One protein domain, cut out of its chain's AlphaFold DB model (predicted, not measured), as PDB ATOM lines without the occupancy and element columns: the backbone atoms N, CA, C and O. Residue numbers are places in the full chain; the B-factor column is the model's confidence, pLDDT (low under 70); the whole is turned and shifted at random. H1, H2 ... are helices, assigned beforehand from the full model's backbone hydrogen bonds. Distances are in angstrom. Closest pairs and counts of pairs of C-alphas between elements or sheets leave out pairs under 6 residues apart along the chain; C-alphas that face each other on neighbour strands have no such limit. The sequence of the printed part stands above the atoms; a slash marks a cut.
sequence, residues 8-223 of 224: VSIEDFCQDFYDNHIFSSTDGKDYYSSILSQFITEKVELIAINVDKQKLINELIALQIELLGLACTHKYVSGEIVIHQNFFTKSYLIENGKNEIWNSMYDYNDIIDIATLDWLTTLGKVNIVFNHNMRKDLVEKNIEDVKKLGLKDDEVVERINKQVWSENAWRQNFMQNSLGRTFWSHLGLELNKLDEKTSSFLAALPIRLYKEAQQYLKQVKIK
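Overview. This is residues 8 to 223 of the 224 residues of an uncharacterized protein of Candidatus Kerfeldbacteria bacterium CG_4_10_14_0_8_um_filter_42_10 (UniProt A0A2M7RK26). One long helix, H4, runs through the middle, with H5, H6, H8, H10 and H12 packed round it. H6 and H7 form a long hairpin with H8 between its two legs, and H7 makes one end of the model; toward the opposite end lie H2, H3 and H11, more loosely joined, while H1 runs along one side and packs on H5. The printed part has 216 residues with twelve named helices, H1 to H12 in order along the chain, and no named strand: the class is all helix. The whole is compact, with a radius of gyration of the C-alphas of 17.4 A and spans of 51 by 44 by 29 A.

Along the chain. H1 is residues 10 to 22, from C-alpha 10 at (22.122, 36.643, -44.674). H2 is residues 27 to 39 and H3 residues 42 to 48. H4, residues 53 to 76, measures 34.7 A from first to last C-alpha, starting at (24.801, 7.402, -34.722). H5 is residues 80 to 95, 21.9 A; H6 residues 99 to 122, 36.1 A; H7 residues 125 to 148, 35.1 A. Then come H8, residues 154 to 163, H9, residues 167 to 171, H10, residues 176 to 186, and H11, residues 196 to 202. H12, residues 204 to 219, 23.1 A, ends with C-alpha 219 at (10.139, 33.791, -41.799).

Arrangement. H4 and H6 are the hubs, touching six helices each. They touch at a steep tilt of 50 degrees, the C-alphas of Ala 62 and Met 105 closest at 5.0 A. Residues 63 to 72 of H4 touch H12, closest at Leu 68 and Ala 213, 5.2 A. H4, H5, H6, H7, H8 and H10 are an up and down bundle, each running against the one before. H6 and H7 are a hairpin, closest at Leu 120 and Ile 128, 6.1 A. H8 touches H6 at Asp 113 and Lys 162, 4.8 A, and H7 at Val 139 and Asn 161, 5.7 A. H9 touches H6 at Thr 116 and Ala 169, 5.3 A. H10 and H11 are about perpendicular at 84 degrees, with Gly 180 and Leu 202 closest at 4.7 A. Residues 10 to 15 of H1 touch H5, closest at Ile 10 and Gln 85, 6.0 A. H2 only just touches H4, with 3 pairs of C-alphas within 8 A, closest at Tyr 32 and Ile 57, 6.8 A. H3 touches no helix. Every O i to N i+4 pair is within hydrogen-bond range in H1, H2, H4, H5, H8, H9, H10, H11 and H12; H3 has 2 of 3, H6 17 of 20 and H7 18 of 20.

Size, cuts and confidence. The C-alphas farthest apart, of Glu 42 and Lys 148, are 52.8 A apart; those of Val 8 and Lys 223, first and last printed, are 5.9 A apart. The printed part has no cut. No link is long. Mean pLDDT of the printed part is 87.6; residues 25 to 34 and 36 to 50 are under 70.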
ATOM      1  N   VAL A   8      16.986  41.022 -41.488       94.81
ATOM      2  CA  VAL A   8      18.282  40.481 -41.021       94.81
ATOM      3  C   VAL A   8      19.275  40.414 -42.185       94.81
ATOM      4  O   VAL A   8      18.833  40.444 -43.338       94.81
ATOM      5  N   SER A   9      20.583  40.382 -41.915       95.44
ATOM      6  CA  SER A   9      21.569  40.014 -42.945       95.44
ATOM      7  C   SER A   9      21.460  38.518 -43.266       95.44
ATOM      8  O   SER A   9      20.757  37.776 -42.572       95.44
ATOM      9  N   ILE A  10      22.104  38.071 -44.346       96.00
ATOM     10  CA  ILE A  10      22.122  36.643 -44.674       96.00
ATOM     11  C   ILE A  10      22.987  35.859 -43.681       96.00
ATOM     12  O   ILE A  10      22.629  34.741 -43.329       96.00
ATOM     13  N   GLU A  11      24.044  36.472 -43.157       96.44
ATOM     14  CA  GLU A  11      24.920  35.924 -42.124       96.44
ATOM     15  C   GLU A  11      24.180  35.750 -40.795       96.44
ATOM     16  O   GLU A  11      24.171  34.648 -40.257       96.44
ATOM     17  N   ASP A  12      23.468  36.785 -40.323       96.19
ATOM     18  CA  ASP A  12      22.650  36.714 -39.100       96.19
ATOM     19  C   ASP A  12      21.605  35.597 -39.213       96.19
ATOM     20  O   ASP A  12      21.320  34.883 -38.253       96.19
ATOM     21  N   PHE A  13      21.005  35.459 -40.400       96.00
ATOM     22  CA  PHE A  13      20.042  34.405 -40.685       96.00
ATOM     23  C   PHE A  13      20.683  33.013 -40.648       96.00
ATOM     24  O   PHE A  13      20.104  32.096 -40.069       96.00
ATOM     25  N   CYS A  14      21.850  32.842 -41.276       96.62
ATOM     26  CA  CYS A  14      22.548  31.560 -41.297       96.62
ATOM     27  C   CYS A  14      23.004  31.168 -39.896       96.62
ATOM     28  O   CYS A  14      22.797  30.028 -39.498       96.62
ATOM     29  N   GLN A  15      23.547  32.116 -39.133       95.88
ATOM     30  CA  GLN A  15      23.931  31.894 -37.747       95.88
ATOM     31  C   GLN A  15      22.739  31.439 -36.900       95.88
ATOM     32  O   GLN A  15      22.829  30.413 -36.238       95.88
ATOM     33  N   ASP A  16      21.606  32.145 -36.972       94.31
ATOM     34  CA  ASP A  16      20.381  31.774 -36.248       94.31
ATOM     35  C   ASP A  16      19.895  30.369 -36.634       94.31
ATOM     36  O   ASP A  16      19.568  29.555 -35.768       94.31
ATOM     37  N   PHE A  17      19.917  30.040 -37.930       92.69
ATOM     38  CA  PHE A  17      19.569  28.702 -38.402       92.69
ATOM     39  C   PHE A  17      20.532  27.637 -37.859       92.69
ATOM     40  O   PHE A  17      20.093  26.595 -37.378       92.69
ATOM     41  N   TYR A  18      21.841  27.879 -37.898       94.00
ATOM     42  CA  TYR A  18      22.829  26.908 -37.434       94.00
ATOM     43  C   TYR A  18      22.773  26.717 -35.922       94.00
ATOM     44  O   TYR A  18      22.632  25.584 -35.467       94.00
ATOM     45  N   ASP A  19      22.799  27.802 -35.157       92.31
ATOM     46  CA  ASP A  19      22.847  27.763 -33.697       92.31
ATOM     47  C   ASP A  19      21.556  27.169 -33.111       92.31
ATOM     48  O   ASP A  19      21.605  26.327 -32.210       92.31
ATOM     49  N   ASN A  20      20.393  27.572 -33.636       87.50
ATOM     50  CA  ASN A  20      19.106  27.245 -33.017       87.50
ATOM     51  C   ASN A  20      18.377  26.067 -33.672       87.50
ATOM     52  O   ASN A  20      17.572  25.415 -33.005       87.50
ATOM     53  N   HIS A  21      18.638  25.768 -34.949       84.56
ATOM     54  CA  HIS A  21      17.908  24.727 -35.684       84.56
ATOM     55  C   HIS A  21      18.752  23.494 -36.029       84.56
ATOM     56  O   HIS A  21      18.207  22.393 -36.062       84.56
ATOM     57  N   ILE A  22      20.058  23.654 -36.259       88.06
ATOM     58  CA  ILE A  22      20.943  22.551 -36.674       88.06
ATOM     59  C   ILE A  22      21.756  21.998 -35.500       88.06
ATOM     60  O   ILE A  22      21.762  20.792 -35.252       88.06
ATOM     61  N   PHE A  23      22.447  22.869 -34.765       87.00
ATOM     62  CA  PHE A  23      23.430  22.493 -33.744       87.00
ATOM     63  C   PHE A  23      22.933  22.656 -32.304       87.00
ATOM     64  O   PHE A  23      23.709  22.454 -31.364       87.00
ATOM     65  N   SER A  24      21.655  22.978 -32.095       78.94
ATOM     66  CA  SER A  24      21.102  23.142 -30.750       78.94
ATOM     67  C   SER A  24      21.247  21.844 -29.933       78.94
ATOM     68  O   SER A  24      20.845  20.754 -30.341       78.94
ATOM     69  N   SER A  25      21.906  21.952 -28.774       55.56
ATOM     70  CA  SER A  25      22.477  20.801 -28.047       55.56
ATOM     71  C   SER A  25      21.462  19.816 -27.445       55.56
ATOM     72  O   SER A  25      21.803  18.647 -27.243       55.56
ATOM     73  N   THR A  26      20.228  20.254 -27.190       50.97
ATOM     74  CA  THR A  26      19.123  19.417 -26.689       50.97
ATOM     75  C   THR A  26      18.159  19.015 -27.799       50.97
ATOM     76  O   THR A  26      17.808  17.844 -27.896       50.97
ATOM     77  N   ASP A  27      17.808  19.942 -28.692       48.72
ATOM     78  CA  ASP A  27      16.783  19.692 -29.704       48.72
ATOM     79  C   ASP A  27      17.351  19.019 -30.949       48.72
ATOM     80  O   ASP A  27      16.671  18.177 -31.508       48.72
ATOM     81  N   GLY A  28      18.595  19.280 -31.362       52.19
ATOM     82  CA  GLY A  28      19.167  18.700 -32.582       52.19
ATOM     83  C   GLY A  28      19.255  17.171 -32.543       52.19
ATOM     84  O   GLY A  28      18.849  16.493 -33.488       52.19
ATOM     85  N   LYS A  29      19.712  16.585 -31.426       59.34
ATOM     86  CA  LYS A  29      19.787  15.117 -31.285       59.34
ATOM     87  C   LYS A  29      18.405  14.471 -31.295       59.34
ATOM     88  O   LYS A  29      18.233  13.449 -31.963       59.34
ATOM     89  N   ASP A  30      17.440  15.057 -30.596       63.06
ATOM     90  CA  ASP A  30      16.073  14.536 -30.510       63.06
ATOM     91  C   ASP A  30      15.282  14.798 -31.800       63.06
ATOM     92  O   ASP A  30      14.543  13.931 -32.263       63.06
ATOM     93  N   TYR A  31      15.517  15.932 -32.456       68.81
ATOM     94  CA  TYR A  31      14.953  16.314 -33.748       68.81
ATOM     95  C   TYR A  31      15.420  15.378 -34.855       68.81
ATOM     96  O   TYR A  31      14.576  14.765 -35.508       68.81
ATOM     97  N   TYR A  32      16.730  15.178 -35.027       69.44
ATOM     98  CA  TYR A  32      17.235  14.252 -36.042       69.44
ATOM     99  C   TYR A  32      16.813  12.818 -35.743       69.44
ATOM    100  O   TYR A  32      16.419  12.096 -36.657       69.44
ATOM    101  N   SER A  33      16.790  12.429 -34.467       67.12
ATOM    102  CA  SER A  33      16.256  11.124 -34.067       67.12
ATOM    103  C   SER A  33      14.767  11.000 -34.430       67.12
ATOM    104  O   SER A  33      14.370   9.983 -34.983       67.12
ATOM    105  N   SER A  34      13.952  12.040 -34.225       69.75
ATOM    106  CA  SER A  34      12.526  12.052 -34.595       69.75
ATOM    107  C   SER A  34      12.285  12.025 -36.108       69.75
ATOM    108  O   SER A  34      11.366  11.347 -36.570       69.75
ATOM    109  N   ILE A  35      13.118  12.728 -36.886       70.62
ATOM    110  CA  ILE A  35      13.123  12.679 -38.350       70.62
ATOM    111  C   ILE A  35      13.356  11.237 -38.776       70.62
ATOM    112  O   ILE A  35      12.545  10.670 -39.501       70.62
ATOM    113  N   LEU A  36      14.422  10.624 -38.271       67.25
ATOM    114  CA  LEU A  36      14.810   9.267 -38.624       67.25
ATOM    115  C   LEU A  36      13.737   8.245 -38.262       67.25
ATOM    116  O   LEU A  36      13.385   7.442 -39.116       67.25
ATOM    117  N   SER A  37      13.142   8.320 -37.071       67.62
ATOM    118  CA  SER A  37      12.046   7.425 -36.670       67.62
ATOM    119  C   SER A  37      10.854   7.462 -37.630       67.62
ATOM    120  O   SER A  37      10.142   6.476 -37.767       67.62
ATOM    121  N   GLN A  38      10.623   8.589 -38.307       69.50
ATOM    122  CA  GLN A  38       9.568   8.708 -39.315       69.50
ATOM    123  C   GLN A  38       9.989   8.165 -40.684       69.50
ATOM    124  O   GLN A  38       9.121   7.855 -41.499       69.50
ATOM    125  N   PHE A  39      11.298   8.070 -40.944       67.19
ATOM    126  CA  PHE A  39      11.854   7.592 -42.209       67.19
ATOM    127  C   PHE A  39      12.370   6.142 -42.180       67.19
ATOM    128  O   PHE A  39      12.749   5.569 -43.202       67.19
ATOM    129  N   ILE A  40      12.389   5.523 -41.016       65.06
ATOM    130  CA  ILE A  40      12.875   4.168 -40.842       65.06
ATOM    131  C   ILE A  40      11.696   3.191 -41.050       65.06
ATOM    132  O   ILE A  40      10.691   3.239 -40.351       65.06
ATOM    133  N   THR A  41      11.792   2.336 -42.073       65.38
ATOM    134  CA  THR A  41      10.894   1.185 -42.312       65.38
ATOM    135  C   THR A  41      11.561  -0.100 -41.825       65.38
ATOM    136  O   THR A  41      12.780  -0.112 -41.732       65.38
ATOM    137  N   GLU A  42      10.841  -1.210 -41.626       57.75
ATOM    138  CA  GLU A  42      11.414  -2.500 -41.163       57.75
ATOM    139  C   GLU A  42      12.702  -2.936 -41.907       57.75
ATOM    140  O   GLU A  42      13.624  -3.500 -41.317       57.75
ATOM    141  N   LYS A  43      12.817  -2.646 -43.213       57.94
ATOM    142  CA  LYS A  43      14.029  -2.943 -44.003       57.94
ATOM    143  C   LYS A  43      15.169  -1.955 -43.764       57.94
ATOM    144  O   LYS A  43      16.329  -2.353 -43.780       57.94
ATOM    145  N   VAL A  44      14.846  -0.679 -43.557       63.34
ATOM    146  CA  VAL A  44      15.819   0.356 -43.185       63.34
ATOM    147  C   VAL A  44      16.239   0.185 -41.720       63.34
ATOM    148  O   VAL A  44      17.404   0.403 -41.424       63.34
ATOM    149  N   GLU A  45      15.359  -0.291 -40.831       61.25
ATOM    150  CA  GLU A  45      15.638  -0.610 -39.419       61.25
ATOM    151  C   GLU A  45      16.789  -1.596 -39.294       61.25
ATOM    152  O   GLU A  45      17.779  -1.306 -38.630       61.25
ATOM    153  N   LEU A  46      16.697  -2.733 -39.991       57.38
ATOM    154  CA  LEU A  46      17.720  -3.781 -39.955       57.38
ATOM    155  C   LEU A  46      19.110  -3.278 -40.362       57.38
ATOM    156  O   LEU A  46      20.120  -3.822 -39.918       57.38
ATOM    157  N   ILE A  47      19.160  -2.238 -41.193       56.75
ATOM    158  CA  ILE A  47      20.404  -1.674 -41.711       56.75
ATOM    159  C   ILE A  47      20.876  -0.518 -40.824       56.75
ATOM    160  O   ILE A  47      22.058  -0.443 -40.493       56.75
ATOM    161  N   ALA A  48      19.951   0.316 -40.347       59.38
ATOM    162  CA  ALA A  48      20.198   1.410 -39.415       59.38
ATOM    163  C   ALA A  48      20.701   0.929 -38.042       59.38
ATOM    164  O   ALA A  48      21.451   1.659 -37.400       59.38
ATOM    165  N   ILE A  49      20.367  -0.298 -37.617       61.03
ATOM    166  CA  ILE A  49      20.872  -0.910 -36.370       61.03
ATOM    167  C   ILE A  49      22.412  -0.943 -36.314       61.03
ATOM    168  O   ILE A  49      22.978  -0.876 -35.226       61.03
ATOM    169  N   ASN A  50      23.093  -0.991 -37.464       67.25
ATOM    170  CA  ASN A  50      24.556  -1.049 -37.542       67.25
ATOM    171  C   ASN A  50      25.214   0.282 -37.952       67.25
ATOM    172  O   ASN A  50      26.431   0.325 -38.142       67.25
ATOM    173  N   VAL A  51      24.443   1.360 -38.115       73.56
ATOM    174  CA  VAL A  51      24.976   2.667 -38.523       73.56
ATOM    175  C   VAL A  51      25.467   3.433 -37.297       73.56
ATOM    176  O   VAL A  51      24.757   3.572 -36.302       73.56
ATOM    177  N   ASP A  52      26.680   3.983 -37.382       81.94
ATOM    178  CA  ASP A  52      27.204   4.882 -36.356       81.94
ATOM    179  C   ASP A  52      26.294   6.117 -36.211       81.94
ATOM    180  O   ASP A  52      26.072   6.875 -37.160       81.94
ATOM    181  N   LYS A  53      25.760   6.324 -35.002       78.56
ATOM    182  CA  LYS A  53      24.801   7.402 -34.722       78.56
ATOM    183  C   LYS A  53      25.391   8.790 -34.980       78.56
ATOM    184  O   LYS A  53      24.667   9.683 -35.414       78.56
ATOM    185  N   GLN A  54      26.678   8.994 -34.705       83.94
ATOM    186  CA  GLN A  54      27.318  10.287 -34.924       83.94
ATOM    187  C   GLN A  54      27.510  10.550 -36.419       83.94
ATOM    188  O   GLN A  54      27.229  11.655 -36.879       83.94
ATOM    189  N   LYS A  55      27.906   9.532 -37.187       87.06
ATOM    190  CA  LYS A  55      27.982   9.596 -38.648       87.06
ATOM    191  C   LYS A  55      26.622   9.926 -39.258       87.06
ATOM    192  O   LYS A  55      26.533  10.809 -40.100       87.06
ATOM    193  N   LEU A  56      25.561   9.280 -38.779       85.12
ATOM    194  CA  LEU A  56      24.190   9.551 -39.206       85.12
ATOM    195  C   LEU A  56      23.775  11.010 -38.984       85.12
ATOM    196  O   LEU A  56      23.228  11.643 -39.885       85.12
ATOM    197  N   ILE A  57      24.055  11.546 -37.796       85.25
ATOM    198  CA  ILE A  57      23.775  12.948 -37.472       85.25
ATOM    199  C   ILE A  57      24.591  13.882 -38.374       85.25
ATOM    200  O   ILE A  57      24.037  14.831 -38.918       85.25
ATOM    201  N   ASN A  58      25.880  13.602 -38.573       90.12
ATOM    202  CA  ASN A  58      26.742  14.432 -39.412       90.12
ATOM    203  C   ASN A  58      26.260  14.470 -40.871       90.12
ATOM    204  O   ASN A  58      26.207  15.549 -41.453       90.12
ATOM    205  N   GLU A  59      25.851  13.330 -41.438       91.94
ATOM    206  CA  GLU A  59      25.299  13.265 -42.799       91.94
ATOM    207  C   GLU A  59      23.961  14.010 -42.922       91.94
ATOM    208  O   GLU A  59      23.716  14.685 -43.921       91.94
ATOM    209  N   LEU A  60      23.099  13.943 -41.899       90.50
ATOM    210  CA  LEU A  60      21.840  14.698 -41.884       90.50
ATOM    211  C   LEU A  60      22.093  16.201 -41.867       90.50
ATOM    212  O   LEU A  60      21.450  16.939 -42.611       90.50
ATOM    213  N   ILE A  61      23.036  16.639 -41.033       92.94
ATOM    214  CA  ILE A  61      23.422  18.043 -40.941       92.94
ATOM    215  C   ILE A  61      24.032  18.508 -42.267       92.94
ATOM    216  O   ILE A  61      23.623  19.547 -42.780       92.94
ATOM    217  N   ALA A  62      24.955  17.736 -42.850       96.12
ATOM    218  CA  ALA A  62      25.567  18.055 -44.138       96.12
ATOM    219  C   ALA A  62      24.500  18.224 -45.230       96.12
ATOM    220  O   ALA A  62      24.435  19.268 -45.880       96.12
ATOM    221  N   LEU A  63      23.588  17.256 -45.362       96.44
ATOM    222  CA  LEU A  63      22.487  17.339 -46.318       96.44
ATOM    223  C   LEU A  63      21.569  18.543 -46.041       96.44
ATOM    224  O   LEU A  63      21.165  19.234 -46.974       96.44
ATOM    225  N   GLN A  64      21.224  18.823 -44.782       95.12
ATOM    226  CA  GLN A  64      20.327  19.930 -44.442       95.12
ATOM    227  C   GLN A  64      20.958  21.303 -44.715       95.12
ATOM    228  O   GLN A  64      20.269  22.193 -45.220       95.12
ATOM    229  N   ILE A  65      22.250  21.481 -44.422       97.12
ATOM    230  CA  ILE A  65      22.978  22.719 -44.726       97.12
ATOM    231  C   ILE A  65      23.110  22.901 -46.244       97.12
ATOM    232  O   ILE A  65      22.848  23.996 -46.742       97.12
ATOM    233  N   GLU A  66      23.426  21.844 -46.999       98.00
ATOM    234  CA  GLU A  66      23.486  21.918 -48.466       98.00
ATOM    235  C   GLU A  66      22.117  22.284 -49.066       98.00
ATOM    236  O   GLU A  66      22.013  23.148 -49.938       98.00
ATOM    237  N   LEU A  67      21.030  21.703 -48.547       97.62
ATOM    238  CA  LEU A  67      19.668  22.025 -48.981       97.62
ATOM    239  C   LEU A  67      19.226  23.441 -48.590       97.62
ATOM    240  O   LEU A  67      18.394  24.022 -49.296       97.62
ATOM    241  N   LEU A  68      19.775  24.023 -47.519       97.31
ATOM    242  CA  LEU A  68      19.610  25.449 -47.234       97.31
ATOM    243  C   LEU A  68      20.283  26.299 -48.313       97.31
ATOM    244  O   LEU A  68      19.644  27.222 -48.821       97.31
ATOM    245  N   GLY A  69      21.522  25.969 -48.685       97.06
ATOM    246  CA  GLY A  69      22.233  26.643 -49.772       97.06
ATOM    247  C   GLY A  69      21.455  26.578 -51.083       97.06
ATOM    248  O   GLY A  69      21.148  27.606 -51.687       97.06
ATOM    249  N   LEU A  70      20.969  25.386 -51.434       97.62
ATOM    250  CA  LEU A  70      20.101  25.181 -52.590       97.62
ATOM    251  C   LEU A  70      18.811  26.017 -52.514       97.62
ATOM    252  O   LEU A  70      18.378  26.608 -53.505       97.62
ATOM    253  N   ALA A  71      18.171  26.095 -51.343       97.31
ATOM    254  CA  ALA A  71      16.965  26.897 -51.151       97.31
ATOM    255  C   ALA A  71      17.238  28.405 -51.284       97.31
ATOM    256  O   ALA A  71      16.414  29.121 -51.862       97.31
ATOM    257  N   CYS A  72      18.389  28.882 -50.799       96.38
ATOM    258  CA  CYS A  72      18.873  30.243 -51.025       96.38
ATOM    259  C   CYS A  72      19.083  30.504 -52.519       96.38
ATOM    260  O   CYS A  72      18.523  31.466 -53.050       96.38
ATOM    261  N   THR A  73      19.791  29.613 -53.213       96.06
ATOM    262  CA  THR A  73      20.034  29.712 -54.655       96.06
ATOM    263  C   THR A  73      18.731  29.696 -55.449       96.06
ATOM    264  O   THR A  73      18.553  30.525 -56.327       96.06
ATOM    265  N   HIS A  74      17.736  28.875 -55.111       96.06
ATOM    266  CA  HIS A  74      16.437  28.920 -55.801       96.06
ATOM    267  C   HIS A  74      15.665  30.225 -55.537       96.06
ATOM    268  O   HIS A  74      14.939  30.708 -56.402       96.06
ATOM    269  N   LYS A  75      15.798  30.814 -54.342       95.19
ATOM    270  CA  LYS A  75      15.082  32.044 -53.972       95.19
ATOM    271  C   LYS A  75      15.701  33.299 -54.590       95.19
ATOM    272  O   LYS A  75      14.963  34.224 -54.927       95.19
ATOM    273  N   TYR A  76      17.027  33.349 -54.691       93.06
ATOM    274  CA  TYR A  76      17.779  34.533 -55.118       93.06
ATOM    275  C   TYR A  76      18.473  34.364 -56.480       93.06
ATOM    276  O   TYR A  76      18.916  35.349 -57.059       93.06
ATOM    277  N   VAL A  77      18.489  33.144 -57.027       85.69
ATOM    278  CA  VAL A  77      19.077  32.704 -58.309       85.69
ATOM    279  C   VAL A  77      20.605  32.797 -58.364       85.69
ATOM    280  O   VAL A  77      21.264  31.827 -58.725       85.69
ATOM    281  N   SER A  78      21.170  33.961 -58.053       84.12
ATOM    282  CA  SER A  78      22.606  34.269 -58.090       84.12
ATOM    283  C   SER A  78      22.894  35.567 -57.330       84.12
ATOM    284  O   SER A  78      21.968  36.293 -56.957       84.12
ATOM    285  N   GLY A  79      24.175  35.900 -57.176       87.00
ATOM    286  CA  GLY A  79      24.619  37.198 -56.668       87.00
ATOM    287  C   GLY A  79      24.897  37.229 -55.168       87.00
ATOM    288  O   GLY A  79      24.966  36.192 -54.505       87.00
ATOM    289  N   GLU A  80      25.077  38.444 -54.647       92.69
ATOM    290  CA  GLU A  80      25.721  38.706 -53.352       92.69
ATOM    291  C   GLU A  80      25.133  37.890 -52.195       92.69
ATOM    292  O   GLU A  80      25.888  37.282 -51.450       92.69
ATOM    293  N   ILE A  81      23.806  37.764 -52.084       94.31
ATOM    294  CA  ILE A  81      23.175  36.990 -50.997       94.31
ATOM    295  C   ILE A  81      23.604  35.514 -51.015       94.31
ATOM    296  O   ILE A  81      23.905  34.952 -49.964       94.31
ATOM    297  N   VAL A  82      23.625  34.875 -52.189       94.94
ATOM    298  CA  VAL A  82      24.016  33.459 -52.322       94.94
ATOM    299  C   VAL A  82      25.509  33.294 -52.035       94.94
ATOM    300  O   VAL A  82      25.909  32.338 -51.369       94.94
ATOM    301  N   ILE A  83      26.320  34.253 -52.492       96.00
ATOM    302  CA  ILE A  83      27.764  34.290 -52.244       96.00
ATOM    303  C   ILE A  83      28.033  34.403 -50.743       96.00
ATOM    304  O   ILE A  83      28.653  33.515 -50.163       96.00
ATOM    305  N   HIS A  84      27.502  35.440 -50.099       96.44
ATOM    306  CA  HIS A  84      27.654  35.677 -48.668       96.44
ATOM    307  C   HIS A  84      27.168  34.493 -47.832       96.44
ATOM    308  O   HIS A  84      27.855  34.096 -46.895       96.44
ATOM    309  N   GLN A  85      26.047  33.864 -48.207       96.94
ATOM    310  CA  GLN A  85      25.580  32.662 -47.526       96.94
ATOM    311  C   GLN A  85      26.620  31.537 -47.559       96.94
ATOM    312  O   GLN A  85      26.955  31.011 -46.505       96.94
ATOM    313  N   ASN A  86      27.142  31.167 -48.733       97.19
ATOM    314  CA  ASN A  86      28.069  30.035 -48.841       97.19
ATOM    315  C   ASN A  86      29.435  30.331 -48.197       97.19
ATOM    316  O   ASN A  86      29.995  29.461 -47.528       97.19
ATOM    317  N   PHE A  87      29.947  31.559 -48.341       97.69
ATOM    318  CA  PHE A  87      31.173  31.987 -47.659       97.69
ATOM    319  C   PHE A  87      31.004  31.949 -46.139       97.69
ATOM    320  O   PHE A  87      31.855  31.401 -45.440       97.69
ATOM    321  N   PHE A  88      29.883  32.465 -45.628       97.75
ATOM    322  CA  PHE A  88      29.580  32.414 -44.204       97.75
ATOM    323  C   PHE A  88      29.459  30.974 -43.700       97.75
ATOM    324  O   PHE A  88      30.045  30.648 -42.674       97.75
ATOM    325  N   THR A  89      28.753  30.095 -44.421       97.94
ATOM    326  CA  THR A  89      28.626  28.675 -44.056       97.94
ATOM    327  C   THR A  89      29.987  28.007 -43.893       97.94
ATOM    328  O   THR A  89      30.210  27.336 -42.885       97.94
ATOM    329  N   LYS A  90      30.905  28.205 -44.849       97.88
ATOM    330  CA  LYS A  90      32.252  27.632 -44.773       97.88
ATOM    331  C   LYS A  90      33.001  28.149 -43.547       97.88
ATOM    332  O   LYS A  90      33.474  27.340 -42.751       97.88
ATOM    333  N   SER A  91      33.068  29.470 -43.365       97.62
ATOM    334  CA  SER A  91      33.752  30.076 -42.216       97.62
ATOM    335  C   SER A  91      33.162  29.597 -40.892       97.62
ATOM    336  O   SER A  91      33.902  29.131 -40.033       97.62
ATOM    337  N   TYR A  92      31.832  29.602 -40.762       97.88
ATOM    338  CA  TYR A  92      31.134  29.149 -39.563       97.88
ATOM    339  C   TYR A  92      31.481  27.695 -39.219       97.88
ATOM    340  O   TYR A  92      31.816  27.395 -38.073       97.88
ATOM    341  N   LEU A  93      31.428  26.778 -40.193       96.94
ATOM    342  CA  LEU A  93      31.743  25.369 -39.944       96.94
ATOM    343  C   LEU A  93      33.215  25.181 -39.561       96.94
ATOM    344  O   LEU A  93      33.502  24.420 -38.638       96.94
ATOM    345  N   ILE A  94      34.139  25.897 -40.208       96.38
ATOM    346  CA  ILE A  94      35.570  25.815 -39.894       96.38
ATOM    347  C   ILE A  94      35.864  26.348 -38.489       96.38
ATOM    348  O   ILE A  94      36.520  25.672 -37.695       96.38
ATOM    349  N   GLU A  95      35.348  27.530 -38.159       96.94
ATOM    350  CA  GLU A  95      35.554  28.187 -36.864       96.94
ATOM    351  C   GLU A  95      34.985  27.367 -35.697       96.94
ATOM    352  O   GLU A  95      35.539  27.387 -34.598       96.94
ATOM    353  N   ASN A  96      33.934  26.578 -35.945       95.44
ATOM    354  CA  ASN A  96      33.315  25.695 -34.955       95.44
ATOM    355  C   ASN A  96      33.847  24.247 -34.990       95.44
ATOM    356  O   ASN A  96      33.277  23.361 -34.344       95.44
ATOM    357  N   GLY A  97      34.934  23.979 -35.726       94.56
ATOM    358  CA  GLY A  97      35.576  22.662 -35.775       94.56
ATOM    359  C   GLY A  97      34.717  21.574 -36.429       94.56
ATOM    360  O   GLY A  97      34.765  20.426 -35.997       94.56
ATOM    361  N   LYS A  98      33.915  21.945 -37.435       94.69
ATOM    362  CA  LYS A  98      32.972  21.099 -38.189       94.69
ATOM    363  C   LYS A  98      33.389  20.895 -39.649       94.69
ATOM    364  O   LYS A  98      32.545  20.800 -40.545       94.69
ATOM    365  N   ASN A  99      34.695  20.837 -39.908       95.12
ATOM    366  CA  ASN A  99      35.260  20.667 -41.255       95.12
ATOM    367  C   ASN A  99      34.742  19.406 -41.958       95.12
ATOM    368  O   ASN A  99      34.566  19.389 -43.171       95.12
ATOM    369  N   GLU A 100      34.477  18.347 -41.197       94.12
ATOM    370  CA  GLU A 100      33.927  17.094 -41.699       94.12
ATOM    371  C   GLU A 100      32.541  17.268 -42.332       94.12
ATOM    372  O   GLU A 100      32.246  16.617 -43.330       94.12
ATOM    373  N   ILE A 101      31.720  18.178 -41.796       95.25
ATOM    374  CA  ILE A 101      30.387  18.480 -42.329       95.25
ATOM    375  C   ILE A 101      30.526  19.218 -43.659       95.25
ATOM    376  O   ILE A 101      29.899  18.830 -44.640       95.25
ATOM    377  N   TRP A 102      31.400  20.228 -43.717       96.00
ATOM    378  CA  TRP A 102      31.689  20.960 -44.953       96.00
ATOM    379  C   TRP A 102      32.185  20.030 -46.069       96.00
ATOM    380  O   TRP A 102      31.738  20.117 -47.215       96.00
ATOM    381  N   ASN A 103      33.070  19.093 -45.733       95.25
ATOM    382  CA  ASN A 103      33.573  18.114 -46.691       95.25
ATOM    383  C   ASN A 103      32.469  17.148 -47.148       95.25
ATOM    384  O   ASN A 103      32.325  16.934 -48.345       95.25
ATOM    385  N   SER A 104      31.643  16.633 -46.229       94.00
ATOM    386  CA  SER A 104      30.512  15.745 -46.560       94.00
ATOM    387  C   SER A 104      29.468  16.425 -47.463       94.00
ATOM    388  O   SER A 104      28.896  15.792 -48.347       94.00
ATOM    389  N   MET A 105      29.283  17.747 -47.340       96.56
ATOM    390  CA  MET A 105      28.411  18.516 -48.240       96.56
ATOM    391  C   MET A 105      28.820  18.437 -49.722       96.56
ATOM    392  O   MET A 105      27.976  18.649 -50.590       96.56
ATOM    393  N   TYR A 106      30.097  18.168 -50.024       95.62
ATOM    394  CA  TYR A 106      30.619  18.179 -51.394       95.62
ATOM    395  C   TYR A 106      29.892  17.180 -52.302       95.62
ATOM    396  O   TYR A 106      29.445  17.546 -53.387       95.62
ATOM    397  N   ASP A 107      29.676  15.952 -51.830       96.19
ATOM    398  CA  ASP A 107      29.033  14.911 -52.637       96.19
ATOM    399  C   ASP A 107      27.561  15.247 -52.929       96.19
ATOM    400  O   ASP A 107      27.056  15.004 -54.023       96.19
ATOM    401  N   TYR A 108      26.858  15.876 -51.980       98.06
ATOM    402  CA  TYR A 108      25.492  16.353 -52.213       98.06
ATOM    403  C   TYR A 108      25.451  17.489 -53.240       98.06
ATOM    404  O   TYR A 108      24.554  17.521 -54.085       98.06
ATOM    405  N   ASN A 109      26.427  18.395 -53.187       97.81
ATOM    406  CA  ASN A 109      26.577  19.486 -54.141       97.81
ATOM    407  C   ASN A 109      26.867  18.968 -55.566       97.81
ATOM    408  O   ASN A 109      26.243  19.427 -56.525       97.81
ATOM    409  N   ASP A 110      27.713  17.944 -55.700       97.44
ATOM    410  CA  ASP A 110      27.969  17.254 -56.972       97.44
ATOM    411  C   ASP A 110      26.707  16.578 -57.519       97.44
ATOM    412  O   ASP A 110      26.403  16.668 -58.709       97.44
ATOM    413  N   ILE A 111      25.914  15.941 -56.656       97.31
ATOM    414  CA  ILE A 111      24.654  15.309 -57.064       97.31
ATOM    415  C   ILE A 111      23.625  16.340 -57.534       97.31
ATOM    416  O   ILE A 111      22.880  16.065 -58.478       97.31
ATOM    417  N   ILE A 112      23.581  17.525 -56.919       97.50
ATOM    418  CA  ILE A 112      22.751  18.642 -57.394       97.50
ATOM    419  C   ILE A 112      23.176  19.045 -58.808       97.50
ATOM    420  O   ILE A 112      22.314  19.212 -59.675       97.50
ATOM    421  N   ASP A 113      24.478  19.157 -59.061       96.38
ATOM    422  CA  ASP A 113      24.989  19.511 -60.383       96.38
ATOM    423  C   ASP A 113      24.628  18.457 -61.435       96.38
ATOM    424  O   ASP A 113      23.976  18.761 -62.439       96.38
ATOM    425  N   ILE A 114      24.966  17.194 -61.164       95.38
ATOM    426  CA  ILE A 114      24.703  16.063 -62.061       95.38
ATOM    427  C   ILE A 114      23.211  15.972 -62.382       95.38
ATOM    428  O   ILE A 114      22.834  15.937 -63.550       95.38
ATOM    429  N   ALA A 115      22.340  16.018 -61.370       94.94
ATOM    430  CA  ALA A 115      20.897  15.954 -61.582       94.94
ATOM    431  C   ALA A 115      20.353  17.172 -62.355       94.94
ATOM    432  O   ALA A 115      19.384  17.046 -63.110       94.94
ATOM    433  N   THR A 116      20.970  18.349 -62.196       93.81
ATOM    434  CA  THR A 116      20.649  19.531 -63.008       93.81
ATOM    435  C   THR A 116      21.009  19.290 -64.469       93.81
ATOM    436  O   THR A 116      20.187  19.541 -65.351       93.81
ATOM    437  N   LEU A 117      22.214  18.785 -64.738       91.31
ATOM    438  CA  LEU A 117      22.677  18.478 -66.090       91.31
ATOM    439  C   LEU A 117      21.826  17.383 -66.741       91.31
ATOM    440  O   LEU A 117      21.390  17.560 -67.878       91.31
ATOM    441  N   ASP A 118      21.504  16.317 -66.012       91.06
ATOM    442  CA  ASP A 118      20.631  15.242 -66.486       91.06
ATOM    443  C   ASP A 118      19.272  15.796 -66.911       91.06
ATOM    444  O   ASP A 118      18.845  15.573 -68.046       91.06
ATOM    445  N   TRP A 119      18.629  16.605 -66.062       91.44
ATOM    446  CA  TRP A 119      17.378  17.272 -66.419       91.44
ATOM    447  C   TRP A 119      17.521  18.102 -67.701       91.44
ATOM    448  O   TRP A 119      16.687  17.981 -68.603       91.44
ATOM    449  N   LEU A 120      18.595  18.886 -67.836       88.62
ATOM    450  CA  LEU A 120      18.842  19.703 -69.026       88.62
ATOM    451  C   LEU A 120      18.960  18.874 -70.307       88.62
ATOM    452  O   LEU A 120      18.430  19.283 -71.345       88.62
ATOM    453  N   THR A 121      19.598  17.703 -70.250       86.88
ATOM    454  CA  THR A 121      19.713  16.818 -71.421       86.88
ATOM    455  C   THR A 121      18.355  16.292 -71.897       86.88
ATOM    456  O   THR A 121      18.174  16.071 -73.097       86.88
ATOM    457  N   THR A 122      17.364  16.175 -71.002       88.50
ATOM    458  CA  THR A 122      16.010  15.713 -71.361       88.50
ATOM    459  C   THR A 122      15.192  16.745 -72.145       88.50
ATOM    460  O   THR A 122      14.224  16.380 -72.811       88.50
ATOM    461  N   LEU A 123      15.578  18.027 -72.132       85.12
ATOM    462  CA  LEU A 123      14.805  19.115 -72.751       85.12
ATOM    463  C   LEU A 123      14.950  19.195 -74.282       85.12
ATOM    464  O   LEU A 123      14.318  20.040 -74.918       85.12
ATOM    465  N   GLY A 124      15.769  18.335 -74.893       82.25
ATOM    466  CA  GLY A 124      16.018  18.322 -76.335       82.25
ATOM    467  C   GLY A 124      17.057  19.355 -76.797       82.25
ATOM    468  O   GLY A 124      17.367  20.332 -76.116       82.25
ATOM    469  N   LYS A 125      17.615  19.142 -77.998       79.69
ATOM    470  CA  LYS A 125      18.852  19.804 -78.473       79.69
ATOM    471  C   LYS A 125      18.820  21.339 -78.475       79.69
ATOM    472  O   LYS A 125      19.824  21.958 -78.141       79.69
ATOM    473  N   VAL A 126      17.690  21.952 -78.837       72.44
ATOM    474  CA  VAL A 126      17.558  23.423 -78.886       72.44
ATOM    475  C   VAL A 126      17.578  24.027 -77.477       72.44
ATOM    476  O   VAL A 126      18.234  25.042 -77.249       72.44
ATOM    477  N   ASN A 127      16.932  23.370 -76.512       78.19
ATOM    478  CA  ASN A 127      16.914  23.818 -75.124       78.19
ATOM    479  C   ASN A 127      18.265  23.607 -74.434       78.19
ATOM    480  O   ASN A 127      18.621  24.401 -73.569       78.19
ATOM    481  N   ILE A 128      19.045  22.592 -74.820       79.31
ATOM    482  CA  ILE A 128      20.380  22.356 -74.243       79.31
ATOM    483  C   ILE A 128      21.288  23.576 -74.445       79.31
ATOM    484  O   ILE A 128      21.881  24.047 -73.481       79.31
ATOM    485  N   VAL A 129      21.359  24.128 -75.663       81.38
ATOM    486  CA  VAL A 129      22.224  25.288 -75.955       81.38
ATOM    487  C   VAL A 129      21.777  26.523 -75.172       81.38
ATOM    488  O   VAL A 129      22.604  27.192 -74.557       81.38
ATOM    489  N   PHE A 130      20.471  26.803 -75.152       84.12
ATOM    490  CA  PHE A 130      19.926  27.934 -74.400       84.12
ATOM    491  C   PHE A 130      20.235  27.821 -72.902       84.12
ATOM    492  O   PHE A 130      20.773  28.753 -72.309       84.12
ATOM    493  N   ASN A 131      19.949  26.669 -72.292       83.81
ATOM    494  CA  ASN A 131      20.180  26.464 -70.864       83.81
ATOM    495  C   ASN A 131      21.671  26.439 -70.505       83.81
ATOM    496  O   ASN A 131      22.043  26.920 -69.439       83.81
ATOM    497  N   HIS A 132      22.525  25.913 -71.388       84.44
ATOM    498  CA  HIS A 132      23.972  25.962 -71.200       84.44
ATOM    499  C   HIS A 132      24.478  27.407 -71.152       84.44
ATOM    500  O   HIS A 132      25.225  27.758 -70.241       84.44
ATOM    501  N   ASN A 133      24.015  28.261 -72.071       87.62
ATOM    502  CA  ASN A 133      24.374  29.679 -72.076       87.62
ATOM    503  C   ASN A 133      23.838  30.401 -70.833       87.62
ATOM    504  O   ASN A 133      24.603  31.078 -70.159       87.62
ATOM    505  N   MET A 134      22.574  30.176 -70.452       87.31
ATOM    506  CA  MET A 134      22.005  30.755 -69.225       87.31
ATOM    507  C   MET A 134      22.805  30.373 -67.977       87.31
ATOM    508  O   MET A 134      23.081  31.213 -67.122       87.31
ATOM    509  N   ARG A 135      23.196  29.100 -67.865       89.38
ATOM    510  CA  ARG A 135      24.031  28.627 -66.761       89.38
ATOM    511  C   ARG A 135      25.408  29.289 -66.780       89.38
ATOM    512  O   ARG A 135      25.874  29.724 -65.731       89.38
ATOM    513  N   LYS A 136      26.036  29.389 -67.952       91.19
ATOM    514  CA  LYS A 136      27.330  30.052 -68.130       91.19
ATOM    515  C   LYS A 136      27.279  31.523 -67.700       91.19
ATOM    516  O   LYS A 136      28.138  31.940 -66.933       91.19
ATOM    517  N   ASP A 137      26.249  32.261 -68.104       93.00
ATOM    518  CA  ASP A 137      26.075  33.671 -67.736       93.00
ATOM    519  C   ASP A 137      25.947  33.849 -66.211       93.00
ATOM    520  O   ASP A 137      26.532  34.761 -65.628       93.00
ATOM    521  N   LEU A 138      25.221  32.949 -65.532       92.75
ATOM    522  CA  LEU A 138      25.106  32.961 -64.067       92.75
ATOM    523  C   LEU A 138      26.439  32.648 -63.374       92.75
ATOM    524  O   LEU A 138      26.765  33.282 -62.370       92.75
ATOM    525  N   VAL A 139      27.214  31.702 -63.911       94.00
ATOM    526  CA  VAL A 139      28.556  31.367 -63.410       94.00
ATOM    527  C   VAL A 139      29.504  32.556 -63.552       94.00
ATOM    528  O   VAL A 139      30.174  32.928 -62.589       94.00
ATOM    529  N   GLU A 140      29.540  33.188 -64.728       94.38
ATOM    530  CA  GLU A 140      30.371  34.371 -64.981       94.38
ATOM    531  C   GLU A 140      29.995  35.524 -64.046       94.38
ATOM    532  O   GLU A 140      30.877  36.138 -63.442       94.38
ATOM    533  N   LYS A 141      28.692  35.751 -63.847       93.31
ATOM    534  CA  LYS A 141      28.191  36.754 -62.907       93.31
ATOM    535  C   LYS A 141      28.620  36.469 -61.466       93.31
ATOM    536  O   LYS A 141      29.108  37.375 -60.799       93.31
ATOM    537  N   ASN A 142      28.487  35.233 -60.982       93.56
ATOM    538  CA  ASN A 142      28.928  34.881 -59.628       93.56
ATOM    539  C   ASN A 142      30.435  35.121 -59.449       93.56
ATOM    540  O   ASN A 142      30.852  35.665 -58.429       93.56
ATOM    541  N   ILE A 143      31.251  34.761 -60.445       94.19
ATOM    542  CA  ILE A 143      32.699  35.014 -60.427       94.19
ATOM    543  C   ILE A 143      32.991  36.521 -60.373       94.19
ATOM    544  O   ILE A 143      33.899  36.953 -59.659       94.19
ATOM    545  N   GLU A 144      32.253  37.331 -61.132       94.81
ATOM    546  CA  GLU A 144      32.389  38.788 -61.117       94.81
ATOM    547  C   GLU A 144      32.006  39.384 -59.755       94.81
ATOM    548  O   GLU A 144      32.759  40.187 -59.202       94.81
ATOM    549  N   ASP A 145      30.876  38.962 -59.191       94.62
ATOM    550  CA  ASP A 145      30.374  39.455 -57.909       94.62
ATOM    551  C   ASP A 145      31.324  39.071 -56.757       94.62
ATOM    552  O   ASP A 145      31.680  39.921 -55.944       94.62
ATOM    553  N   VAL A 146      31.862  37.845 -56.740       95.31
ATOM    554  CA  VAL A 146      32.890  37.415 -55.767       95.31
ATOM    555  C   VAL A 146      34.133  38.309 -55.836       95.31
ATOM    556  O   VAL A 146      34.652  38.735 -54.799       95.31
ATOM    557  N   LYS A 147      34.591  38.651 -57.050       94.75
ATOM    558  CA  LYS A 147      35.726  39.567 -57.246       94.75
ATOM    559  C   LYS A 147      35.422  40.973 -56.735       94.75
ATOM    560  O   LYS A 147      36.285  41.569 -56.093       94.75
ATOM    561  N   LYS A 148      34.220  41.501 -56.997       95.44
ATOM    562  CA  LYS A 148      33.782  42.822 -56.504       95.44
ATOM    563  C   LYS A 148      33.729  42.878 -54.980       95.44
ATOM    564  O   LYS A 148      34.124  43.885 -54.402       95.44
ATOM    565  N   LEU A 149      33.304  41.787 -54.346       94.31
ATOM    566  CA  LEU A 149      33.258  41.646 -52.890       94.31
ATOM    567  C   LEU A 149      34.647  41.438 -52.255       94.31
ATOM    568  O   LEU A 149      34.771  41.448 -51.033       94.31
ATOM    569  N   GLY A 150      35.705  41.255 -53.056       95.19
ATOM    570  CA  GLY A 150      37.067  41.035 -52.562       95.19
ATOM    571  C   GLY A 150      37.281  39.667 -51.906       95.19
ATOM    572  O   GLY A 150      38.278  39.471 -51.209       95.19
ATOM    573  N   LEU A 151      36.365  38.725 -52.130       94.06
ATOM    574  CA  LEU A 151      36.398  37.376 -51.576       94.06
ATOM    575  C   LEU A 151      37.304  36.467 -52.421       94.06
ATOM    576  O   LEU A 151      37.399  36.620 -53.641       94.06
ATOM    577  N   LYS A 152      38.005  35.531 -51.772       91.19
ATOM    578  CA  LYS A 152      38.976  34.633 -52.422       91.19
ATOM    579  C   LYS A 152      38.861  33.216 -51.870       91.19
ATOM    580  O   LYS A 152      39.554  32.871 -50.920       91.19
ATOM    581  N   ASP A 153      37.981  32.422 -52.468       94.31
ATOM    582  CA  ASP A 153      37.834  31.000 -52.153       94.31
ATOM    583  C   ASP A 153      37.212  30.258 -53.343       94.31
ATOM    584  O   ASP A 153      35.994  30.263 -53.524       94.31
ATOM    585  N   ASP A 154      38.055  29.656 -54.184       93.69
ATOM    586  CA  ASP A 154      37.612  29.003 -55.421       93.69
ATOM    587  C   ASP A 154      36.673  27.815 -55.149       93.69
ATOM    588  O   ASP A 154      35.760  27.566 -55.934       93.69
ATOM    589  N   GLU A 155      36.834  27.132 -54.011       95.19
ATOM    590  CA  GLU A 155      35.979  26.005 -53.624       95.19
ATOM    591  C   GLU A 155      34.543  26.472 -53.342       95.19
ATOM    592  O   GLU A 155      33.574  25.848 -53.774       95.19
ATOM    593  N   VAL A 156      34.388  27.599 -52.638       95.75
ATOM    594  CA  VAL A 156      33.062  28.175 -52.370       95.75
ATOM    595  C   VAL A 156      32.396  28.617 -53.673       95.75
ATOM    596  O   VAL A 156      31.205  28.377 -53.877       95.75
ATOM    597  N   VAL A 157      33.167  29.226 -54.577       95.50
ATOM    598  CA  VAL A 157      32.673  29.650 -55.894       95.50
ATOM    599  C   VAL A 157      32.202  28.454 -56.717       95.50
ATOM    600  O   VAL A 157      31.124  28.505 -57.312       95.50
ATOM    601  N   GLU A 158      32.972  27.367 -56.734       95.50
ATOM    602  CA  GLU A 158      32.596  26.130 -57.414       95.50
ATOM    603  C   GLU A 158      31.265  25.580 -56.884       95.50
ATOM    604  O   GLU A 158      30.362  25.296 -57.674       95.50
ATOM    605  N   ARG A 159      31.096  25.518 -55.557       95.44
ATOM    606  CA  ARG A 159      29.864  25.010 -54.932       95.44
ATOM    607  C   ARG A 159      28.627  25.826 -55.280       95.44
ATOM    608  O   ARG A 159      27.587  25.252 -55.608       95.44
ATOM    609  N   ILE A 160      28.737  27.155 -55.266       95.12
ATOM    610  CA  ILE A 160      27.648  28.047 -55.693       95.12
ATOM    611  C   ILE A 160      27.269  27.745 -57.150       95.12
ATOM    612  O   ILE A 160      26.094  27.617 -57.491       95.12
ATOM    613  N   ASN A 161      28.270  27.587 -58.019       95.19
ATOM    614  CA  ASN A 161      28.083  27.357 -59.451       95.19
ATOM    615  C   ASN A 161      27.514  25.969 -59.792       95.19
ATOM    616  O   ASN A 161      26.920  25.790 -60.859       95.19
ATOM    617  N   LYS A 162      27.645  24.990 -58.897       95.56
ATOM    618  CA  LYS A 162      26.982  23.680 -59.001       95.56
ATOM    619  C   LYS A 162      25.480  23.746 -58.696       95.56
ATOM    620  O   LYS A 162      24.712  22.952 -59.228       95.56
ATOM    621  N   GLN A 163      25.041  24.746 -57.928       94.75
ATOM    622  CA  GLN A 163      23.629  24.955 -57.581       94.75
ATOM    623  C   GLN A 163      22.879  25.885 -58.546       94.75
ATOM    624  O   GLN A 163      21.663  26.011 -58.455       94.75
ATOM    625  N   VAL A 164      23.544  26.609 -59.451       93.38
ATOM    626  CA  VAL A 164      22.802  27.527 -60.331       93.38
ATOM    627  C   VAL A 164      21.926  26.747 -61.313       93.38
ATOM    628  O   VAL A 164      22.309  25.700 -61.830       93.38
ATOM    629  N   TRP A 165      20.749  27.297 -61.616       91.56
ATOM    630  CA  TRP A 165      19.798  26.717 -62.575       91.56
ATOM    631  C   TRP A 165      19.188  25.355 -62.170       91.56
ATOM    632  O   TRP A 165      18.483  24.727 -62.960       91.56
ATOM    633  N   SER A 166      19.379  24.928 -60.920       94.38
ATOM    634  CA  SER A 166      18.885  23.657 -60.371       94.38
ATOM    635  C   SER A 166      17.383  23.641 -60.047       94.38
ATOM    636  O   SER A 166      16.797  22.574 -59.858       94.38
ATOM    637  N   GLU A 167      16.717  24.801 -59.991       95.06
ATOM    638  CA  GLU A 167      15.344  24.900 -59.471       95.06
ATOM    639  C   GLU A 167      14.344  24.034 -60.246       95.06
ATOM    640  O   GLU A 167      13.481  23.376 -59.661       95.06
ATOM    641  N   ASN A 168      14.451  24.010 -61.571       92.44
ATOM    642  CA  ASN A 168      13.534  23.227 -62.388       92.44
ATOM    643  C   ASN A 168      13.807  21.724 -62.277       92.44
ATOM    644  O   ASN A 168      12.853  20.953 -62.194       92.44
ATOM    645  N   ALA A 169      15.072  21.308 -62.195       93.62
ATOM    646  CA  ALA A 169      15.425  19.917 -61.932       93.62
ATOM    647  C   ALA A 169      14.881  19.456 -60.567       93.62
ATOM    648  O   ALA A 169      14.293  18.377 -60.466       93.62
ATOM    649  N   TRP A 170      14.942  20.318 -59.544       96.00
ATOM    650  CA  TRP A 170      14.274  20.077 -58.267       96.00
ATOM    651  C   TRP A 170      12.755  19.928 -58.437       96.00
ATOM    652  O   TRP A 170      12.174  18.941 -57.991       96.00
ATOM    653  N   ARG A 171      12.081  20.871 -59.107       94.19
ATOM    654  CA  ARG A 171      10.615  20.831 -59.302       94.19
ATOM    655  C   ARG A 171      10.140  19.595 -60.077       94.19
ATOM    656  O   ARG A 171       9.029  19.132 -59.834       94.19
ATOM    657  N   GLN A 172      10.966  19.069 -60.979       92.00
ATOM    658  CA  GLN A 172      10.678  17.884 -61.795       92.00
ATOM    659  C   GLN A 172      11.110  16.562 -61.137       92.00
ATOM    660  O   GLN A 172      11.060  15.511 -61.768       92.00
ATOM    661  N   ASN A 173      11.498  16.596 -59.862       91.62
ATOM    662  CA  ASN A 173      11.912  15.442 -59.066       91.62
ATOM    663  C   ASN A 173      13.217  14.738 -59.512       91.62
ATOM    664  O   ASN A 173      13.432  13.577 -59.163       91.62
ATOM    665  N   PHE A 174      14.103  15.412 -60.258       91.69
ATOM    666  CA  PHE A 174      15.359  14.812 -60.745       91.69
ATOM    667  C   PHE A 174      16.424  14.642 -59.647       91.69
ATOM    668  O   PHE A 174      17.328  13.825 -59.788       91.69
ATOM    669  N   MET A 175      16.332  15.392 -58.545       94.44
ATOM    670  CA  MET A 175      17.399  15.478 -57.534       94.44
ATOM    671  C   MET A 175      17.143  14.625 -56.298       94.44
ATOM    672  O   MET A 175      18.057  14.050 -55.720       94.44
ATOM    673  N   GLN A 176      15.890  14.559 -55.867       93.38
ATOM    674  CA  GLN A 176      15.490  14.107 -54.539       93.38
ATOM    675  C   GLN A 176      15.872  12.650 -54.320       93.38
ATOM    676  O   GLN A 176      16.373  12.291 -53.259       93.38
ATOM    677  N   ASN A 177      15.662  11.815 -55.337       89.12
ATOM    678  CA  ASN A 177      15.985  10.402 -55.248       89.12
ATOM    679  C   ASN A 177      17.505  10.186 -55.216       89.12
ATOM    680  O   ASN A 177      17.994   9.419 -54.394       89.12
ATOM    681  N   SER A 178      18.265  10.916 -56.038       92.25
ATOM    682  CA  SER A 178      19.733  10.854 -56.058       92.25
ATOM    683  C   SER A 178      20.352  11.358 -54.752       92.25
ATOM    684  O   SER A 178      21.246  10.711 -54.213       92.25
ATOM    685  N   LEU A 179      19.829  12.449 -54.186       95.50
ATOM    686  CA  LEU A 179      20.247  12.974 -52.883       95.50
ATOM    687  C   LEU A 179      19.959  11.980 -51.757       95.50
ATOM    688  O   LEU A 179      20.838  11.689 -50.950       95.50
ATOM    689  N   GLY A 180      18.752  11.409 -51.735       91.31
ATOM    690  CA  GLY A 180      18.383  10.386 -50.760       91.31
ATOM    691  C   GLY A 180      19.288   9.162 -50.868       91.31
ATOM    692  O   GLY A 180      19.851   8.707 -49.879       91.31
ATOM    693  N   ARG A 181      19.490   8.648 -52.084       89.31
ATOM    694  CA  ARG A 181      20.396   7.524 -52.353       89.31
ATOM    695  C   ARG A 181      21.823   7.809 -51.886       89.31
ATOM    696  O   ARG A 181      22.403   6.954 -51.226       89.31
ATOM    697  N   THR A 182      22.353   8.994 -52.168       93.31
ATOM    698  CA  THR A 182      23.700   9.410 -51.739       93.31
ATOM    699  C   THR A 182      23.815   9.409 -50.218       93.31
ATOM    700  O   THR A 182      24.691   8.737 -49.680       93.31
ATOM    701  N   PHE A 183      22.842  10.017 -49.531       92.12
ATOM    702  CA  PHE A 183      22.767  10.020 -48.070       92.12
ATOM    703  C   PHE A 183      22.832   8.608 -47.485       92.12
ATOM    704  O   PHE A 183      23.661   8.306 -46.630       92.12
ATOM    705  N   TRP A 184      22.005   7.694 -47.987       86.81
ATOM    706  CA  TRP A 184      22.002   6.329 -47.474       86.81
ATOM    707  C   TRP A 184      23.259   5.540 -47.858       86.81
ATOM    708  O   TRP A 184      23.755   4.750 -47.054       86.81
ATOM    709  N   SER A 185      23.816   5.774 -49.047       88.75
ATOM    710  CA  SER A 185      25.079   5.169 -49.480       88.75
ATOM    711  C   SER A 185      26.236   5.573 -48.566       88.75
ATOM    712  O   SER A 185      27.045   4.725 -48.193       88.75
ATOM    713  N   HIS A 186      26.296   6.837 -48.135       90.31
ATOM    714  CA  HIS A 186      27.308   7.308 -47.183       90.31
ATOM    715  C   HIS A 186      27.222   6.589 -45.842       90.31
ATOM    716  O   HIS A 186      28.245   6.321 -45.209       90.31
ATOM    717  N   LEU A 187      26.018   6.197 -45.434       86.44
ATOM    718  CA  LEU A 187      25.774   5.412 -44.227       86.44
ATOM    719  C   LEU A 187      26.065   3.914 -44.406       86.44
ATOM    720  O   LEU A 187      25.951   3.158 -43.447       86.44
ATOM    721  N   GLY A 188      26.492   3.488 -45.599       82.88
ATOM    722  CA  GLY A 188      26.830   2.100 -45.911       82.88
ATOM    723  C   GLY A 188      25.643   1.260 -46.383       82.88
ATOM    724  O   GLY A 188      25.739   0.034 -46.401       82.88
ATOM    725  N   LEU A 189      24.523   1.886 -46.765       80.19
ATOM    726  CA  LEU A 189      23.369   1.165 -47.290       80.19
ATOM    727  C   LEU A 189      23.628   0.686 -48.724       80.19
ATOM    728  O   LEU A 189      23.800   1.480 -49.647       80.19
ATOM    729  N   GLU A 190      23.559  -0.625 -48.933       79.75
ATOM    730  CA  GLU A 190      23.595  -1.228 -50.264       79.75
ATOM    731  C   GLU A 190      22.267  -1.012 -51.011       79.75
ATOM    732  O   GLU A 190      21.322  -1.800 -50.922       79.75
ATOM    733  N   LEU A 191      22.187   0.083 -51.767       76.81
ATOM    734  CA  LEU A 191      20.960   0.529 -52.441       76.81
ATOM    735  C   LEU A 191      20.404  -0.467 -53.468       76.81
ATOM    736  O   LEU A 191      19.206  -0.477 -53.731       76.81
ATOM    737  N   ASN A 192      21.260  -1.301 -54.059       78.31
ATOM    738  CA  ASN A 192      20.878  -2.354 -55.005       78.31
ATOM    739  C   ASN A 192      20.090  -3.504 -54.351       78.31
ATOM    740  O   ASN A 192      19.494  -4.307 -55.065       78.31
ATOM    741  N   LYS A 193      20.079  -3.586 -53.016       73.94
ATOM    742  CA  LYS A 193      19.305  -4.571 -52.247       73.94
ATOM    743  C   LYS A 193      17.931  -4.045 -51.812       73.94
ATOM    744  O   LYS A 193      17.161  -4.791 -51.206       73.94
ATOM    745  N   LEU A 194      17.617  -2.779 -52.095       73.06
ATOM    746  CA  LEU A 194      16.338  -2.170 -51.740       73.06
ATOM    747  C   LEU A 194      15.267  -2.490 -52.782       73.06
ATOM    748  O   LEU A 194      15.523  -2.478 -53.983       73.06
ATOM    749  N   ASP A 195      14.042  -2.732 -52.317       76.75
ATOM    750  CA  ASP A 195      12.888  -2.768 -53.215       76.75
ATOM    751  C   ASP A 195      12.498  -1.355 -53.680       76.75
ATOM    752  O   ASP A 195      12.879  -0.344 -53.084       76.75
ATOM    753  N   GLU A 196      11.714  -1.279 -54.754       75.44
ATOM    754  CA  GLU A 196      11.286  -0.019 -55.374       75.44
ATOM    755  C   GLU A 196      10.523   0.897 -54.402       75.44
ATOM    756  O   GLU A 196      10.695   2.121 -54.416       75.44
ATOM    757  N   LYS A 197       9.724   0.311 -53.501       74.88
ATOM    758  CA  LYS A 197       8.964   1.045 -52.481       74.88
ATOM    759  C   LYS A 197       9.902   1.720 -51.480       74.88
ATOM    760  O   LYS A 197       9.728   2.896 -51.170       74.88
ATOM    761  N   THR A 198      10.912   0.996 -51.013       73.00
ATOM    762  CA  THR A 198      11.934   1.493 -50.087       73.00
ATOM    763  C   THR A 198      12.842   2.504 -50.782       73.00
ATOM    764  O   THR A 198      13.153   3.536 -50.199       73.00
ATOM    765  N   SER A 199      13.188   2.281 -52.055       72.44
ATOM    766  CA  SER A 199      13.959   3.241 -52.853       72.44
ATOM    767  C   SER A 199      13.210   4.561 -53.057       72.44
ATOM    768  O   SER A 199      13.813   5.622 -52.952       72.44
ATOM    769  N   SER A 200      11.903   4.520 -53.322       72.69
ATOM    770  CA  SER A 200      11.079   5.728 -53.499       72.69
ATOM    771  C   SER A 200      10.964   6.545 -52.213       72.69
ATOM    772  O   SER A 200      10.817   7.766 -52.239       72.69
ATOM    773  N   PHE A 201      11.066   5.870 -51.071       75.31
ATOM    774  CA  PHE A 201      11.010   6.487 -49.760       75.31
ATOM    775  C   PHE A 201      12.273   7.309 -49.434       75.31
ATOM    776  O   PHE A 201      12.195   8.300 -48.708       75.31
ATOM    777  N   LEU A 202      13.421   6.980 -50.042       79.56
ATOM    778  CA  LEU A 202      14.679   7.711 -49.837       79.56
ATOM    779  C   LEU A 202      14.582   9.178 -50.281       79.56
ATOM    780  O   LEU A 202      15.211  10.043 -49.678       79.56
ATOM    781  N   ALA A 203      13.751   9.475 -51.285       84.50
ATOM    782  CA  ALA A 203      13.514  10.835 -51.767       84.50
ATOM    783  C   ALA A 203      12.761  11.721 -50.756       84.50
ATOM    784  O   ALA A 203      12.825  12.950 -50.833       84.50
ATOM    785  N   ALA A 204      12.040  11.126 -49.801       86.81
ATOM    786  CA  ALA A 204      11.175  11.866 -48.889       86.81
ATOM    787  C   ALA A 204      11.965  12.696 -47.858       86.81
ATOM    788  O   ALA A 204      11.521  13.786 -47.486       86.81
ATOM    789  N   LEU A 205      13.152  12.227 -47.453       87.88
ATOM    790  CA  LEU A 205      14.025  12.940 -46.520       87.88
ATOM    791  C   LEU A 205      14.550  14.263 -47.121       87.88
ATOM    792  O   LEU A 205      14.257  15.311 -46.538       87.88
ATOM    793  N   PRO A 206      15.210  14.287 -48.301       93.44
ATOM    794  CA  PRO A 206      15.609  15.541 -48.946       93.44
ATOM    795  C   PRO A 206      14.440  16.506 -49.179       93.44
ATOM    796  O   PRO A 206      14.578  17.708 -48.965       93.44
ATOM    797  N   ILE A 207      13.261  16.000 -49.569       93.19
ATOM    798  CA  ILE A 207      12.063  16.836 -49.765       93.19
ATOM    799  C   ILE A 207      11.678  17.560 -48.477       93.19
ATOM    800  O   ILE A 207      11.339  18.745 -48.515       93.19
ATOM    801  N   ARG A 208      11.678  16.846 -47.348       90.88
ATOM    802  CA  ARG A 208      11.326  17.418 -46.050       90.88
ATOM    803  C   ARG A 208      12.335  18.481 -45.625       90.88
ATOM    804  O   ARG A 208      11.914  19.606 -45.365       90.88
ATOM    805  N   LEU A 209      13.626  18.150 -45.622       93.00
ATOM    806  CA  LEU A 209      14.692  19.063 -45.196       93.00
ATOM    807  C   LEU A 209      14.712  20.341 -46.048       93.00
ATOM    808  O   LEU A 209      14.796  21.451 -45.525       93.00
ATOM    809  N   TYR A 210      14.524  20.209 -47.363       96.31
ATOM    810  CA  TYR A 210      14.426  21.360 -48.259       96.31
ATOM    811  C   TYR A 210      13.190  22.228 -47.978       96.31
ATOM    812  O   TYR A 210      13.271  23.456 -47.977       96.31
ATOM    813  N   LYS A 211      12.027  21.616 -47.708       94.75
ATOM    814  CA  LYS A 211      10.816  22.360 -47.322       94.75
ATOM    815  C   LYS A 211      11.015  23.115 -46.011       94.75
ATOM    816  O   LYS A 211      10.559  24.253 -45.913       94.75
ATOM    817  N   GLU A 212      11.682  22.512 -45.034       92.00
ATOM    818  CA  GLU A 212      12.017  23.150 -43.757       92.00
ATOM    819  C   GLU A 212      12.952  24.349 -43.980       92.00
ATOM    820  O   GLU A 212      12.630  25.457 -43.544       92.00
ATOM    821  N   ALA A 213      14.009  24.195 -44.787       94.00
ATOM    822  CA  ALA A 213      14.885  25.300 -45.187       94.00
ATOM    823  C   ALA A 213      14.111  26.444 -45.874       94.00
ATOM    824  O   ALA A 213      14.254  27.618 -45.521       94.00
ATOM    825  N   GLN A 214      13.215  26.120 -46.814       95.88
ATOM    826  CA  GLN A 214      12.357  27.112 -47.466       95.88
ATOM    827  C   GLN A 214      11.407  27.815 -46.491       95.88
ATOM    828  O   GLN A 214      11.148  29.012 -46.637       95.88
ATOM    829  N   GLN A 215      10.826  27.082 -45.540       94.12
ATOM    830  CA  GLN A 215       9.938  27.648 -44.528       94.12
ATOM    831  C   GLN A 215      10.703  28.612 -43.630       94.12
ATOM    832  O   GLN A 215      10.232  29.731 -43.428       94.12
ATOM    833  N   TYR A 216      11.896  28.232 -43.179       92.38
ATOM    834  CA  TYR A 216      12.750  29.074 -42.353       92.38
ATOM    835  C   TYR A 216      13.171  30.354 -43.102       92.38
ATOM    836  O   TYR A 216      12.919  31.467 -42.636       92.38
ATOM    837  N   LEU A 217      13.625  30.231 -44.358       93.56
ATOM    838  CA  LEU A 217      13.920  31.364 -45.255       93.56
ATOM    839  C   LEU A 217      12.730  32.305 -45.501       93.56
ATOM    840  O   LEU A 217      12.917  33.459 -45.906       93.56
ATOM    841  N   LYS A 218      11.490  31.829 -45.334       93.19
ATOM    842  CA  LYS A 218      10.275  32.641 -45.489       93.19
ATOM    843  C   LYS A 218       9.928  33.425 -44.225       93.19
ATOM    844  O   LYS A 218       9.132  34.356 -44.349       93.19
ATOM    845  N   GLN A 219      10.481  33.111 -43.057       91.12
ATOM    846  CA  GLN A 219      10.139  33.791 -41.799       91.12
ATOM    847  C   GLN A 219      10.751  35.195 -41.702       91.12
ATOM    848  O   GLN A 219      10.159  36.095 -41.103       91.12
ATOM    849  N   VAL A 220      11.879  35.423 -42.373       89.75
ATOM    850  CA  VAL A 220      12.609  36.696 -42.348       89.75
ATOM    851  C   VAL A 220      12.592  37.416 -43.698       89.75
ATOM    852  O   VAL A 220      12.233  36.857 -44.740       89.75
ATOM    853  N   LYS A 221      12.989  38.690 -43.688       92.00
ATOM    854  CA  LYS A 221      13.351  39.444 -44.891       92.00
ATOM    855  C   LYS A 221      14.862  39.679 -44.885       92.00
ATOM    856  O   LYS A 221      15.340  40.494 -44.104       92.00
ATOM    857  N   ILE A 222      15.588  38.992 -45.763       92.88
ATOM    858  CA  ILE A 222      17.024  39.231 -45.953       92.88
ATOM    859  C   ILE A 222      17.213  40.634 -46.537       92.88
ATOM    860  O   ILE A 222      16.476  41.029 -47.449       92.88
ATOM    861  N   LYS A 223      18.115  41.413 -45.942       88.75
ATOM    862  CA  LYS A 223      18.552  42.702 -46.478       88.75
ATOM    863  C   LYS A 223      19.486  42.430 -47.658       88.75
ATOM    864  O   LYS A 223      20.369  41.590 -47.531       88.75
TER     865      LYS A 223